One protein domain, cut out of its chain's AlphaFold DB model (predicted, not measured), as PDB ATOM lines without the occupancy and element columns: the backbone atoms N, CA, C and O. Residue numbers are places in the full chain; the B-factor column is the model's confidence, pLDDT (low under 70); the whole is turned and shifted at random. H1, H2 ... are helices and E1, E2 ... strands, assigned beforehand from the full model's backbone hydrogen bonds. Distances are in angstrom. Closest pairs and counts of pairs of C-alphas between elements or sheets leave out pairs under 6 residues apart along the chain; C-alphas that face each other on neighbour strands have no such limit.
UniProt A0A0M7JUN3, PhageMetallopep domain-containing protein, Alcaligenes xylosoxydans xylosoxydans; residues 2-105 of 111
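What this domain is: This is residues 2 to 105 of the 111 residues of the protein "PhageMetallopep domain-containing protein" of Alcaligenes xylosoxydans xylosoxydans (UniProt A0A0M7JUN3). An open, stretched-out model has in its middle two helices side by side, H3 and H4, running opposite ways, and a small two-stranded hairpin, E1 and E2, next along the chain after H3, with a long loop of residues 42 to 58 between its strands. From this body two arms stick out toward opposite ends of the longest axis: residues 2 to 9 with H1, and residues 87 to 105 with the last part of H5 and with H6. The printed part has 104 residues, with six named helices and two named strands in the order H1 H2 H3 E1 E2 H4 H5 H6; the sheet is E1 - E2, antiparallel, and the class is mostly helix. It is extended, with a radius of gyration of the C-alphas of 20.1 A, and spans 60 by 44 by 24 A, only just flat.

Where its parts are: The strands are E1, residues 39 to 41, and E2, residues 59 to 61. H3, the longest helix, holds residues 25 to 37 and measures 18.5 A from C-alpha 25 at (301.143, 368.792, 219.773) to C-alpha 37 at (284.240, 375.880, 217.631). H4 is residues 66 to 76, 15.5 A long, and H5 is residues 80 to 90, 15.3 A long. The short helices are H1, residues 2 to 5, beginning at C-alpha 2 at (295.096, 391.233, 200.891), H2, residues 17 to 20, and H6, residues 100 to 103, ending at C-alpha 103 at (268.813, 386.590, 251.986).

How they stand to each other: E1 and E2 form a hairpin, antiparallel, with 129 degrees between their directions. C-alphas 40 and 60 face each other at 5.1 A; N 40 and O 60 are 2.9 A apart and N 60 and O 40 are 2.8 A apart, within hydrogen-bond range. H3 and H4 touch, closest at the C-alphas of Ala 30 and Val 72, 6.0 A apart, at a shallow tilt of 20 degrees, opposite ways. H2 is close to H3 but not clearly touching, the closest C-alphas being those of Cys 20 and Phe 28 at 6.3 A. H4 and H5 are apart, but only just, at 8.2 A. H1 and H6 touch no helix. In H3, H4 and H5 every O i to N i+4 pair is within hydrogen-bond range; H1, H2 and H6 are too short for such a pair.

The domain as a whole: The two C-alphas farthest apart, those of Gly 6 and Gly 105, are 63.8 A apart. The printed part has no cut. The long links are H1 to H2, with 11 residues, and E1 to E2, with 17. The mean pLDDT of the printed part is 88.3; residues 66 to 68 and 97 to 105 are under 70.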
ATOM      1  N   ILE A   2     294.772 391.657 202.273       90.25
ATOM      2  CA  ILE A   2     295.096 391.233 200.891       90.25
ATOM      3  C   ILE A   2     296.612 391.132 200.671       90.25
ATOM      4  O   ILE A   2     297.069 390.146 200.117       90.25
ATOM      5  N   GLU A   3     297.396 392.083 201.181       94.12
ATOM      6  CA  GLU A   3     298.867 392.040 201.089       94.12
ATOM      7  C   GLU A   3     299.490 390.812 201.769       94.12
ATOM      8  O   GLU A   3     300.553 390.359 201.366       94.12
ATOM      9  N   TRP A   4     298.824 390.261 202.787       89.69
ATOM     10  CA  TRP A   4     299.334 389.131 203.566       89.69
ATOM     11  C   TRP A   4     298.871 387.789 202.986       89.69
ATOM     12  O   TRP A   4     299.633 386.832 202.957       89.69
ATOM     13  N   PHE A   5     297.619 387.711 202.516       91.12
ATOM     14  CA  PHE A   5     296.973 386.450 202.122       91.12
ATOM     15  C   PHE A   5     296.590 386.368 200.637       91.12
ATOM     16  O   PHE A   5     295.956 385.401 200.220       91.12
ATOM     17  N   GLY A   6     296.859 387.405 199.841       95.38
ATOM     18  CA  GLY A   6     296.401 387.527 198.449       95.38
ATOM     19  C   GLY A   6     294.881 387.687 198.283       95.38
ATOM     20  O   GLY A   6     294.389 387.829 197.168       95.38
ATOM     21  N   ARG A   7     294.114 387.665 199.382       93.62
ATOM     22  CA  ARG A   7     292.651 387.809 199.429       93.62
ATOM     23  C   ARG A   7     292.198 388.313 200.797       93.62
ATOM     24  O   ARG A   7     292.979 388.351 201.745       93.62
ATOM     25  N   VAL A   8     290.916 388.646 200.923       91.25
ATOM     26  CA  VAL A   8     290.270 388.810 202.232       91.25
ATOM     27  C   VAL A   8     289.742 387.437 202.678       91.25
ATOM     28  O   VAL A   8     288.916 386.853 201.970       91.25
ATOM     29  N   PRO A   9     290.233 386.868 203.793       90.56
ATOM     30  CA  PRO A   9     289.689 385.634 204.347       90.56
ATOM     31  C   PRO A   9     288.229 385.805 204.773       90.56
ATOM     32  O   PRO A   9     287.833 386.875 205.228       90.56
ATOM     33  N   ALA A  10     287.438 384.736 204.655       86.12
ATOM     34  CA  ALA A  10     286.071 384.708 205.182       86.12
ATOM     35  C   ALA A  10     286.046 384.613 206.718       86.12
ATOM     36  O   ALA A  10     285.084 385.038 207.348       86.12
ATOM     37  N   PHE A  11     287.110 384.055 207.299       89.44
ATOM     38  CA  PHE A  11     287.337 383.939 208.730       89.44
ATOM     39  C   PHE A  11     288.847 383.960 208.990       89.44
ATOM     40  O   PHE A  11     289.625 383.573 208.110       89.44
ATOM     41  N   LEU A  12     289.258 384.418 210.170       92.38
ATOM     42  CA  LEU A  12     290.653 384.456 210.595       92.38
ATOM     43  C   LEU A  12     290.743 383.887 212.011       92.38
ATOM     44  O   LEU A  12     290.062 384.383 212.901       92.38
ATOM     45  N   ILE A  13     291.586 382.873 212.195       92.94
ATOM     46  CA  ILE A  13     291.991 382.371 213.509       92.94
ATOM     47  C   ILE A  13     293.395 382.904 213.773       92.94
ATOM     48  O   ILE A  13     294.271 382.809 212.909       92.94
ATOM     49  N   THR A  14     293.600 383.481 214.950       93.94
ATOM     50  CA  THR A  14     294.890 384.018 215.383       93.94
ATOM     51  C   THR A  14     295.322 383.307 216.647       93.94
ATOM     52  O   THR A  14     294.621 383.378 217.649       93.94
ATOM     53  N   LEU A  15     296.483 382.661 216.602       95.69
ATOM     54  CA  LEU A  15     297.052 381.951 217.740       95.69
ATOM     55  C   LEU A  15     298.286 382.690 218.257       95.69
ATOM     56  O   LEU A  15     299.033 383.292 217.478       95.69
ATOM     57  N   ALA A  16     298.503 382.640 219.568       96.88
ATOM     58  CA  ALA A  16     299.669 383.233 220.207       96.88
ATOM     59  C   ALA A  16     300.936 382.438 219.845       96.88
ATOM     60  O   ALA A  16     301.081 381.273 220.214       96.88
ATOM     61  N   ALA A  17     301.843 383.058 219.085       97.19
ATOM     62  CA  ALA A  17     303.007 382.374 218.519       97.19
ATOM     63  C   ALA A  17     303.992 381.863 219.585       97.19
ATOM     64  O   ALA A  17     304.594 380.809 219.408       97.19
ATOM     65  N   ASP A  18     304.143 382.592 220.689       97.88
ATOM     66  CA  ASP A  18     304.966 382.219 221.841       97.88
ATOM     67  C   ASP A  18     304.434 380.964 222.550       97.88
ATOM     68  O   ASP A  18     305.206 380.056 222.868       97.88
ATOM     69  N   TYR A  19     303.115 380.864 222.722       96.50
ATOM     70  CA  TYR A  19     302.488 379.650 223.238       96.50
ATOM     71  C   TYR A  19     302.619 378.485 222.250       96.50
ATOM     72  O   TYR A  19     303.095 377.416 222.626       96.50
ATOM     73  N   CYS A  20     302.287 378.694 220.969       97.56
ATOM     74  CA  CYS A  20     302.375 377.650 219.941       97.56
ATOM     75  C   CYS A  20     303.800 377.119 219.722       97.56
ATOM     76  O   CYS A  20     303.965 375.999 219.254       97.56
ATOM     77  N   ALA A  21     304.828 377.907 220.044       97.50
ATOM     78  CA  ALA A  21     306.220 377.475 219.960       97.50
ATOM     79  C   ALA A  21     306.651 376.548 221.111       97.50
ATOM     80  O   ALA A  21     307.721 375.945 221.029       97.50
ATOM     81  N   THR A  22     305.873 376.472 222.195       97.69
ATOM     82  CA  THR A  22     306.270 375.781 223.433       97.69
ATOM     83  C   THR A  22     305.286 374.714 223.899       97.69
ATOM     84  O   THR A  22     305.680 373.836 224.668       97.69
ATOM     85  N   CYS A  23     304.030 374.765 223.453       96.31
ATOM     86  CA  CYS A  23     303.030 373.768 223.800       96.31
ATOM     87  C   CYS A  23     303.275 372.433 223.081       96.31
ATOM     88  O   CYS A  23     303.947 372.352 222.052       96.31
ATOM     89  N   SER A  24     302.745 371.360 223.659       96.06
ATOM     90  CA  SER A  24     302.751 370.038 223.034       96.06
ATOM     91  C   SER A  24     301.813 369.984 221.825       96.06
ATOM     92  O   SER A  24     300.842 370.736 221.745       96.06
ATOM     93  N   ASP A  25     302.028 369.020 220.927       96.06
ATOM     94  CA  ASP A  25     301.143 368.792 219.773       96.06
ATOM     95  C   ASP A  25     299.671 368.622 220.190       96.06
ATOM     96  O   ASP A  25     298.764 369.109 219.516       96.06
ATOM     97  N   ALA A  26     299.420 367.966 221.328       93.88
ATOM     98  CA  ALA A  26     298.071 367.778 221.859       93.88
ATOM     99  C   ALA A  26     297.432 369.103 222.303       93.88
ATOM    100  O   ALA A  26     296.264 369.349 222.010       93.88
ATOM    101  N   GLU A  27     298.193 369.969 222.975       93.12
ATOM    102  CA  GLU A  27     297.732 371.301 223.379       93.12
ATOM    103  C   GLU A  27     297.517 372.215 222.170       93.12
ATOM    104  O   GLU A  27     296.532 372.949 222.124       93.12
ATOM    105  N   PHE A  28     298.393 372.141 221.165       95.38
ATOM    106  CA  PHE A  28     298.226 372.876 219.917       95.38
ATOM    107  C   PHE A  28     296.951 372.451 219.178       95.38
ATOM    108  O   PHE A  28     296.157 373.304 218.783       95.38
ATOM    109  N   CYS A  29     296.710 371.145 219.036       95.12
ATOM    110  CA  CYS A  29     295.480 370.625 218.437       95.12
ATOM    111  C   CYS A  29     294.236 371.041 219.231       95.12
ATOM    112  O   CYS A  29     293.260 371.493 218.633       95.12
ATOM    113  N   ALA A  30     294.280 370.957 220.565       92.44
ATOM    114  CA  ALA A  30     293.191 371.418 221.422       92.44
ATOM    115  C   ALA A  30     292.888 372.912 221.216       92.44
ATOM    116  O   ALA A  30     291.721 373.284 221.117       92.44
ATOM    117  N   LEU A  31     293.922 373.753 221.095       92.31
ATOM    118  CA  LEU A  31     293.784 375.185 220.825       92.31
ATOM    119  C   LEU A  31     293.187 375.454 219.437       92.31
ATOM    120  O   LEU A  31     292.252 376.236 219.313       92.31
ATOM    121  N   VAL A  32     293.689 374.796 218.389       93.88
ATOM    122  CA  VAL A  32     293.140 374.942 217.030       93.88
ATOM    123  C   VAL A  32     291.662 374.569 217.004       93.88
ATOM    124  O   VAL A  32     290.855 375.267 216.396       93.88
ATOM    125  N   GLU A  33     291.294 373.477 217.663       91.62
ATOM    126  CA  GLU A  33     289.907 373.043 217.697       91.62
ATOM    127  C   GLU A  33     289.003 373.951 218.518       91.62
ATOM    128  O   GLU A  33     287.894 374.230 218.069       91.62
ATOM    129  N   HIS A  34     289.474 374.440 219.664       89.81
ATOM    130  CA  HIS A  34     288.787 375.458 220.455       89.81
ATOM    131  C   HIS A  34     288.405 376.664 219.584       89.81
ATOM    132  O   HIS A  34     287.233 377.020 219.490       89.81
ATOM    133  N   GLU A  35     289.358 377.207 218.824       91.81
ATOM    134  CA  GLU A  35     289.085 378.340 217.934       91.81
ATOM    135  C   GLU A  35     288.149 377.983 216.767       91.81
ATOM    136  O   GLU A  35     287.378 378.819 216.292       91.81
ATOM    137  N   LEU A  36     288.178 376.735 216.286       91.56
ATOM    138  CA  LEU A  36     287.251 376.270 215.249       91.56
ATOM    139  C   LEU A  36     285.806 376.179 215.754       91.56
ATOM    140  O   LEU A  36     284.887 376.407 214.965       91.56
ATOM    141  N   TYR A  37     285.583 375.896 217.040       89.94
ATOM    142  CA  TYR A  37     284.240 375.880 217.631       89.94
ATOM    143  C   TYR A  37     283.579 377.263 217.662       89.94
ATOM    144  O   TYR A  37     282.350 377.357 217.658       89.94
ATOM    145  N   HIS A  38     284.358 378.340 217.570       90.25
ATOM    146  CA  HIS A  38     283.813 379.682 217.383       90.25
ATOM    147  C   HIS A  38     283.213 379.922 215.998       90.25
ATOM    148  O   HIS A  38     282.562 380.949 215.786       90.25
ATOM    149  N   ILE A  39     283.394 379.010 215.042       91.50
ATOM    150  CA  ILE A  39     282.840 379.144 213.698       91.50
ATOM    151  C   ILE A  39     281.465 378.481 213.639       91.50
ATOM    152  O   ILE A  39     281.334 377.263 213.574       91.50
ATOM    153  N   GLY A  40     280.420 379.302 213.578       91.44
ATOM    154  CA  GLY A  40     279.046 378.835 213.414       91.44
ATOM    155  C   GLY A  40     278.447 379.189 212.064       91.44
ATOM    156  O   GLY A  40     278.851 380.144 211.401       91.44
ATOM    157  N   HIS A  41     277.391 378.468 211.691       93.94
ATOM    158  CA  HIS A  41     276.528 378.851 210.575       93.94
ATOM    159  C   HIS A  41     275.574 379.961 211.036       93.94
ATOM    160  O   HIS A  41     274.839 379.817 212.015       93.94
ATOM    161  N   ALA A  42     275.600 381.108 210.364       95.25
ATOM    162  CA  ALA A  42     274.663 382.196 210.594       95.25
ATOM    163  C   ALA A  42     273.230 381.765 210.236       95.25
ATOM    164  O   ALA A  42     273.031 381.233 209.140       95.25
ATOM    165  N   PRO A  43     272.237 381.996 211.109       96.62
ATOM    166  CA  PRO A  43     270.846 381.771 210.760       96.62
ATOM    167  C   PRO A  43     270.329 382.881 209.837       96.62
ATOM    168  O   PRO A  43     270.859 383.996 209.796       96.62
ATOM    169  N   ASP A  44     269.282 382.572 209.088       96.25
ATOM    170  CA  ASP A  44     268.485 383.524 208.333       96.25
ATOM    171  C   ASP A  44     267.436 384.192 209.255       96.25
ATOM    172  O   ASP A  44     267.371 383.881 210.449       96.25
ATOM    173  N   PRO A  45     266.599 385.120 208.749       96.56
ATOM    174  CA  PRO A  45     265.559 385.766 209.557       96.56
ATOM    175  C   PRO A  45     264.511 384.819 210.167       96.56
ATOM    176  O   PRO A  45     263.738 385.252 211.017       96.56
ATOM    177  N   TYR A  46     264.470 383.556 209.742       96.31
ATOM    178  CA  TYR A  46     263.529 382.533 210.196       96.31
ATOM    179  C   TYR A  46     264.204 381.445 211.047       96.31
ATOM    180  O   TYR A  46     263.542 380.501 211.474       96.31
ATOM    181  N   GLY A  47     265.507 381.573 211.321       94.81
ATOM    182  CA  GLY A  47     266.278 380.634 212.137       94.81
ATOM    183  C   GLY A  47     266.887 379.456 211.371       94.81
ATOM    184  O   GLY A  47     267.577 378.644 211.984       94.81
ATOM    185  N   ALA A  48     266.684 379.351 210.054       96.75
ATOM    186  CA  ALA A  48     267.296 378.307 209.234       96.75
ATOM    187  C   ALA A  48     268.738 378.683 208.844       96.75
ATOM    188  O   ALA A  48     269.084 379.862 208.848       96.75
ATOM    189  N   PRO A  49     269.614 377.730 208.483       97.25
ATOM    190  CA  PRO A  49     270.978 378.058 208.079       97.25
ATOM    191  C   PRO A  49     271.012 378.966 206.834       97.25
ATOM    192  O   PRO A  49     270.451 378.633 205.792       97.25
ATOM    193  N   ALA A  50     271.681 380.120 206.920       97.50
ATOM    194  CA  ALA A  50     271.698 381.122 205.856       97.50
ATOM    195  C   ALA A  50     272.819 380.893 204.841       97.50
ATOM    196  O   ALA A  50     273.965 380.617 205.200       97.50
ATOM    197  N   PHE A  51     272.529 381.127 203.566       96.69
ATOM    198  CA  PHE A  51     273.508 381.017 202.486       96.69
ATOM    199  C   PHE A  51     273.733 382.368 201.801       96.69
ATOM    200  O   PHE A  51     272.890 383.272 201.851       96.69
ATOM    201  N   ASP A  52     274.908 382.551 201.205       93.62
ATOM    202  CA  ASP A  52     275.175 383.680 200.320       93.62
ATOM    203  C   ASP A  52     274.626 383.434 198.901       93.62
ATOM    204  O   ASP A  52     274.073 382.378 198.594       93.62
ATOM    205  N   LYS A  53     274.777 384.419 198.006       94.38
ATOM    206  CA  LYS A  53     274.290 384.316 196.618       94.38
ATOM    207  C   LYS A  53     274.968 383.203 195.805       94.38
ATOM    208  O   LYS A  53     274.445 382.830 194.764       94.38
ATOM    209  N   ALA A  54     276.120 382.708 196.254       94.38
ATOM    210  CA  ALA A  54     276.850 381.610 195.631       94.38
ATOM    211  C   ALA A  54     276.521 380.248 196.277       94.38
ATOM    212  O   ALA A  54     277.144 379.248 195.930       94.38
ATOM    213  N   GLY A  55     275.571 380.197 197.219       94.62
ATOM    214  CA  GLY A  55     275.179 378.972 197.915       94.62
ATOM    215  C   GLY A  55     276.146 378.537 199.016       94.62
ATOM    216  O   GLY A  55     276.065 377.402 199.479       94.62
ATOM    217  N   ARG A  56     277.068 379.400 199.457       93.62
ATOM    218  CA  ARG A  56     277.998 379.078 200.552       93.62
ATOM    219  C   ARG A  56     277.370 379.405 201.908       93.62
ATOM    220  O   ARG A  56     276.648 380.403 201.992       93.62
ATOM    221  N   PRO A  57     277.661 378.637 202.973       94.56
ATOM    222  CA  PRO A  57     277.234 378.978 204.326       94.56
ATOM    223  C   PRO A  57     277.702 380.380 204.713       94.56
ATOM    224  O   PRO A  57     278.880 380.715 204.568       94.56
ATOM    225  N   LYS A  58     276.794 381.205 205.233       94.81
ATOM    226  CA  LYS A  58     277.196 382.427 205.926       94.81
ATOM    227  C   LYS A  58     277.750 382.029 207.284       94.81
ATOM    228  O   LYS A  58     277.063 381.365 208.051       94.81
ATOM    229  N   LEU A  59     278.981 382.423 207.572       93.25
ATOM    230  CA  LEU A  59     279.628 382.129 208.846       93.25
ATOM    231  C   LEU A  59     279.342 383.247 209.856       93.25
ATOM    232  O   LEU A  59     279.170 384.407 209.475       93.25
ATOM    233  N   ARG A  60     279.303 382.898 211.138       92.56
ATOM    234  CA  ARG A  60     279.252 383.829 212.268       92.56
ATOM    235  C   ARG A  60     280.225 383.384 213.351       92.56
ATOM    236  O   ARG A  60     280.549 382.202 213.431       92.56
ATOM    237  N   ILE A  61     280.612 384.320 214.211       91.88
ATOM    238  CA  ILE A  61     281.275 383.985 215.470       91.88
ATOM    239  C   ILE A  61     280.210 383.483 216.448       91.88
ATOM    240  O   ILE A  61     279.161 384.112 216.620       91.88
ATOM    241  N   VAL A  62     280.469 382.337 217.062       89.81
ATOM    242  CA  VAL A  62     279.705 381.783 218.182       89.81
ATOM    243  C   VAL A  62     280.551 381.985 219.430       89.81
ATOM    244  O   VAL A  62     281.764 381.829 219.372       89.81
ATOM    245  N   GLY A  63     279.935 382.386 220.543       85.56
ATOM    246  CA  GLY A  63     280.640 382.377 221.828       85.56
ATOM    247  C   GLY A  63     280.999 380.948 222.240       85.56
ATOM    248  O   GLY A  63     280.558 380.001 221.593       85.56
ATOM    249  N   HIS A  64     281.763 380.792 223.319       76.69
ATOM    250  CA  HIS A  64     282.024 379.453 223.845       76.69
ATOM    251  C   HIS A  64     280.705 378.747 224.184       76.69
ATOM    252  O   HIS A  64     279.847 379.329 224.858       76.69
ATOM    253  N   ASP A  65     280.567 377.500 223.744       70.44
ATOM    254  CA  ASP A  65     279.467 376.613 224.131       70.44
ATOM    255  C   ASP A  65     280.005 375.514 225.061       70.44
ATOM    256  O   ASP A  65     281.157 375.101 224.976       70.44
ATOM    257  N   VAL A  66     279.178 374.998 225.967       67.69
ATOM    258  CA  VAL A  66     279.531 373.839 226.798       67.69
ATOM    259  C   VAL A  66     279.908 372.636 225.924       67.69
ATOM    260  O   VAL A  66     280.795 371.866 226.290       67.69
ATOM    261  N   GLU A  67     279.281 372.488 224.757       65.69
ATOM    262  CA  GLU A  67     279.560 371.398 223.814       65.69
ATOM    263  C   GLU A  67     280.994 371.438 223.249       65.69
ATOM    264  O   GLU A  67     281.614 370.386 223.076       65.69
ATOM    265  N   GLU A  68     281.562 372.630 223.047       69.62
ATOM    266  CA  GLU A  68     282.976 372.823 222.696       69.62
ATOM    267  C   GLU A  68     283.887 372.277 223.803       69.62
ATOM    268  O   GLU A  68     284.786 371.472 223.536       69.62
ATOM    269  N   PHE A  69     283.623 372.661 225.057       73.62
ATOM    270  CA  PHE A  69     284.409 372.196 226.199       73.62
ATOM    271  C   PHE A  69     284.364 370.673 226.319       73.62
ATOM    272  O   PHE A  69     285.397 370.041 226.541       73.62
ATOM    273  N   VAL A  70     283.193 370.060 226.130       83.31
ATOM    274  CA  VAL A  70     283.056 368.598 226.157       83.31
ATOM    275  C   VAL A  70     283.874 367.952 225.037       83.31
ATOM    276  O   VAL A  70     284.591 366.984 225.293       83.31
ATOM    277  N   GLY A  71     283.813 368.493 223.817       84.12
ATOM    278  CA  GLY A  71     284.525 367.958 222.655       84.12
ATOM    279  C   GLY A  71     286.049 368.000 222.790       84.12
ATOM    280  O   GLY A  71     286.718 367.021 222.441       84.12
ATOM    281  N   VAL A  72     286.595 369.101 223.319       87.06
ATOM    282  CA  VAL A  72     288.035 369.248 223.589       87.06
ATOM    283  C   VAL A  72     288.466 368.307 224.715       87.06
ATOM    284  O   VAL A  72     289.430 367.557 224.564       87.06
ATOM    285  N   VAL A  73     287.720 368.272 225.823       89.19
ATOM    286  CA  VAL A  73     288.049 367.440 226.992       89.19
ATOM    287  C   VAL A  73     287.983 365.951 226.668       89.19
ATOM    288  O   VAL A  73     288.839 365.193 227.118       89.19
ATOM    289  N   ALA A  74     286.997 365.518 225.881       89.50
ATOM    290  CA  ALA A  74     286.849 364.119 225.494       89.50
ATOM    291  C   ALA A  74     288.017 363.613 224.632       89.50
ATOM    292  O   ALA A  74     288.351 362.432 224.700       89.50
ATOM    293  N   ARG A  75     288.636 364.489 223.828       91.25
ATOM    294  CA  ARG A  75     289.726 364.124 222.910       91.25
ATOM    295  C   ARG A  75     291.117 364.334 223.494       91.25
ATOM    296  O   ARG A  75     291.975 363.475 223.322       91.25
ATOM    297  N   TYR A  76     291.330 365.443 224.195       92.56
ATOM    298  CA  TYR A  76     292.654 365.870 224.665       92.56
ATOM    299  C   TYR A  76     292.808 365.814 226.186       92.56
ATOM    300  O   TYR A  76     293.900 366.017 226.714       92.56
ATOM    301  N   GLY A  77     291.730 365.500 226.902       90.31
ATOM    302  CA  GLY A  77     291.688 365.555 228.354       90.31
ATOM    303  C   GLY A  77     291.446 366.976 228.881       90.31
ATOM    304  O   GLY A  77     291.509 367.961 228.146       90.31
ATOM    305  N   PRO A  78     291.125 367.107 230.179       89.75
ATOM    306  CA  PRO A  78     290.812 368.400 230.766       89.75
ATOM    307  C   PRO A  78     292.074 369.233 230.995       89.75
ATOM    308  O   PRO A  78     293.095 368.722 231.458       89.75
ATOM    309  N   SER A  79     291.980 370.545 230.782       86.69
ATOM    310  CA  SER A  79     292.982 371.492 231.279       86.69
ATOM    311  C   SER A  79     292.972 371.542 232.821       86.69
ATOM    312  O   SER A  79     292.030 371.048 233.456       86.69
ATOM    313  N   PRO A  80     293.988 372.139 233.478       88.94
ATOM    314  CA  PRO A  80     293.959 372.361 234.925       88.94
ATOM    315  C   PRO A  80     292.693 373.087 235.403       88.94
ATOM    316  O   PRO A  80     292.154 372.748 236.456       88.94
ATOM    317  N   ASP A  81     292.188 374.039 234.621       86.31
ATOM    318  CA  ASP A  81     290.992 374.808 234.969       86.31
ATOM    319  C   ASP A  81     289.712 374.006 234.770       86.31
ATOM    320  O   ASP A  81     288.841 374.034 235.637       86.31
ATOM    321  N   VAL A  82     289.633 373.188 233.717       88.25
ATOM    322  CA  VAL A  82     288.523 372.238 233.563       88.25
ATOM    323  C   VAL A  82     288.530 371.208 234.693       88.25
ATOM    324  O   VAL A  82     287.471 370.873 235.213       88.25
ATOM    325  N   ARG A  83     289.699 370.733 235.144       91.62
ATOM    326  CA  ARG A  83     289.784 369.855 236.326       91.62
ATOM    327  C   ARG A  83     289.274 370.549 237.586       91.62
ATOM    328  O   ARG A  83     288.538 369.933 238.355       91.62
ATOM    329  N   ARG A  84     289.632 371.822 237.793       92.00
ATOM    330  CA  ARG A  84     289.118 372.631 238.910       92.00
ATOM    331  C   ARG A  84     287.600 372.802 238.827       92.00
ATOM    332  O   ARG A  84     286.924 372.630 239.838       92.00
ATOM    333  N   LEU A  85     287.067 373.059 237.634       89.81
ATOM    334  CA  LEU A  85     285.629 373.146 237.387       89.81
ATOM    335  C   LEU A  85     284.922 371.812 237.659       89.81
ATOM    336  O   LEU A  85     283.923 371.791 238.367       89.81
ATOM    337  N   ALA A  86     285.454 370.700 237.151       91.25
ATOM    338  CA  ALA A  86     284.892 369.369 237.363       91.25
ATOM    339  C   ALA A  86     284.883 368.988 238.852       91.25
ATOM    340  O   ALA A  86     283.886 368.467 239.350       91.25
ATOM    341  N   ALA A  87     285.955 369.307 239.583       93.25
ATOM    342  CA  ALA A  87     286.016 369.110 241.029       93.25
ATOM    343  C   ALA A  87     284.971 369.962 241.771       93.25
ATOM    344  O   ALA A  87     284.298 369.457 242.667       93.25
ATOM    345  N   ALA A  88     284.795 371.229 241.379       92.56
ATOM    346  CA  ALA A  88     283.766 372.097 241.948       92.56
ATOM    347  C   ALA A  88     282.345 371.588 241.647       92.56
ATOM    348  O   ALA A  88     281.492 371.605 242.530       92.56
ATOM    349  N   ALA A  89     282.103 371.090 240.431       90.69
ATOM    350  CA  ALA A  89     280.819 370.530 240.013       90.69
ATOM    351  C   ALA A  89     280.479 369.210 240.726       90.69
ATOM    352  O   ALA A  89     279.308 368.938 240.981       90.69
ATOM    353  N   GLY A  90     281.488 368.400 241.058       92.56
ATOM    354  CA  GLY A  90     281.322 367.174 241.844       92.56
ATOM    355  C   GLY A  90     281.170 367.404 243.354       92.56
ATOM    356  O   GLY A  90     280.824 366.471 244.077       92.56
ATOM    357  N   GLY A  91     281.442 368.616 243.844       90.50
ATOM    358  CA  GLY A  91     281.350 368.982 245.256       90.50
ATOM    359  C   GLY A  91     279.978 369.525 245.669       90.50
ATOM    360  O   GLY A  91     279.125 369.850 244.844       90.50
ATOM    361  N   ALA A  92     279.769 369.669 246.981       88.06
ATOM    362  CA  ALA A  92     278.623 370.415 247.490       88.06
ATOM    363  C   ALA A  92     278.795 371.914 247.171       88.06
ATOM    364  O   ALA A  92     279.895 372.449 247.344       88.06
ATOM    365  N   PRO A  93     277.731 372.621 246.745       85.00
ATOM    366  CA  PRO A  93     277.820 374.055 246.526       85.00
ATOM    367  C   PRO A  93     278.125 374.757 247.852       85.00
ATOM    368  O   PRO A  93     277.490 374.483 248.869       85.00
ATOM    369  N   ALA A  94     279.061 375.706 247.822       84.12
ATOM    370  CA  ALA A  94     279.405 376.512 248.995       84.12
ATOM    371  C   ALA A  94     278.211 377.332 249.523       84.12
ATOM    372  O   ALA A  94     278.175 377.686 250.697       84.12
ATOM    373  N   VAL A  95     277.226 377.606 248.658       79.50
ATOM    374  CA  VAL A  95     275.957 378.244 249.019       79.50
ATOM    375  C   VAL A  95     274.824 377.228 248.837       79.50
ATOM    376  O   VAL A  95     274.457 376.914 247.699       79.50
ATOM    377  N   PRO A  96     274.252 376.686 249.924       70.50
ATOM    378  CA  PRO A  96     273.115 375.787 249.827       70.50
ATOM    379  C   PRO A  96     271.883 376.534 249.297       70.50
ATOM    380  O   PRO A  96     271.640 377.696 249.625       70.50
ATOM    381  N   ARG A  97     271.044 375.846 248.509       67.94
ATOM    382  CA  ARG A  97     269.799 376.408 247.938       67.94
ATOM    383  C   ARG A  97     268.839 376.999 248.985       67.94
ATOM    384  O   ARG A  97     267.984 377.799 248.621       67.94
ATOM    385  N   LEU A  98     268.979 376.625 250.258       60.12
ATOM    386  CA  LEU A  98     268.138 377.115 251.350       60.12
ATOM    387  C   LEU A  98     268.363 378.598 251.717       60.12
ATOM    388  O   LEU A  98     267.448 379.195 252.279       60.12
ATOM    389  N   ASP A  99     269.507 379.216 251.393       58.06
ATOM    390  CA  ASP A  99     269.842 380.562 251.905       58.06
ATOM    391  C   ASP A  99     269.490 381.736 250.978       58.06
ATOM    392  O   ASP A  99     269.356 382.868 251.445       58.06
ATOM    393  N   VAL A 100     269.240 381.507 249.685       61.53
ATOM    394  CA  VAL A 100     268.873 382.603 248.758       61.53
ATOM    395  C   VAL A 100     267.488 383.176 249.092       61.53
ATOM    396  O   VAL A 100     267.294 384.392 249.092       61.53
ATOM    397  N   ALA A 101     266.533 382.317 249.464       60.03
ATOM    398  CA  ALA A 101     265.200 382.745 249.891       60.03
ATOM    399  C   ALA A 101     265.225 383.522 251.221       60.03
ATOM    400  O   ALA A 101     264.391 384.398 251.442       60.03
ATOM    401  N   ARG A 102     266.198 383.245 252.100       60.94
ATOM    402  CA  ARG A 102     266.363 383.957 253.377       60.94
ATOM    403  C   ARG A 102     267.099 385.289 253.217       60.94
ATOM    404  O   ARG A 102     266.755 386.247 253.901       60.94
ATOM    405  N   ALA A 103     268.045 385.375 252.277       63.66
ATOM    406  CA  ALA A 103     268.813 386.590 251.986       63.66
ATOM    407  C   ALA A 103     267.950 387.743 251.435       63.66
ATOM    408  O   ALA A 103     268.230 388.909 251.690       63.66
ATOM    409  N   CYS A 104     266.871 387.410 250.719       69.38
ATOM    410  CA  CYS A 104     265.900 388.346 250.146       69.38
ATOM    411  C   CYS A 104     265.196 389.233 251.198       69.38
ATOM    412  O   CYS A 104     264.745 390.325 250.861       69.38
ATOM    413  N   GLY A 105     265.048 388.784 252.456       63.25
ATOM    414  CA  GLY A 105     264.358 389.523 253.532       63.25
ATOM    415  C   GLY A 105     262.848 389.771 253.322       63.25
ATOM    416  O   GLY A 105     262.116 389.976 254.289       63.25
TER     417      GLY A 105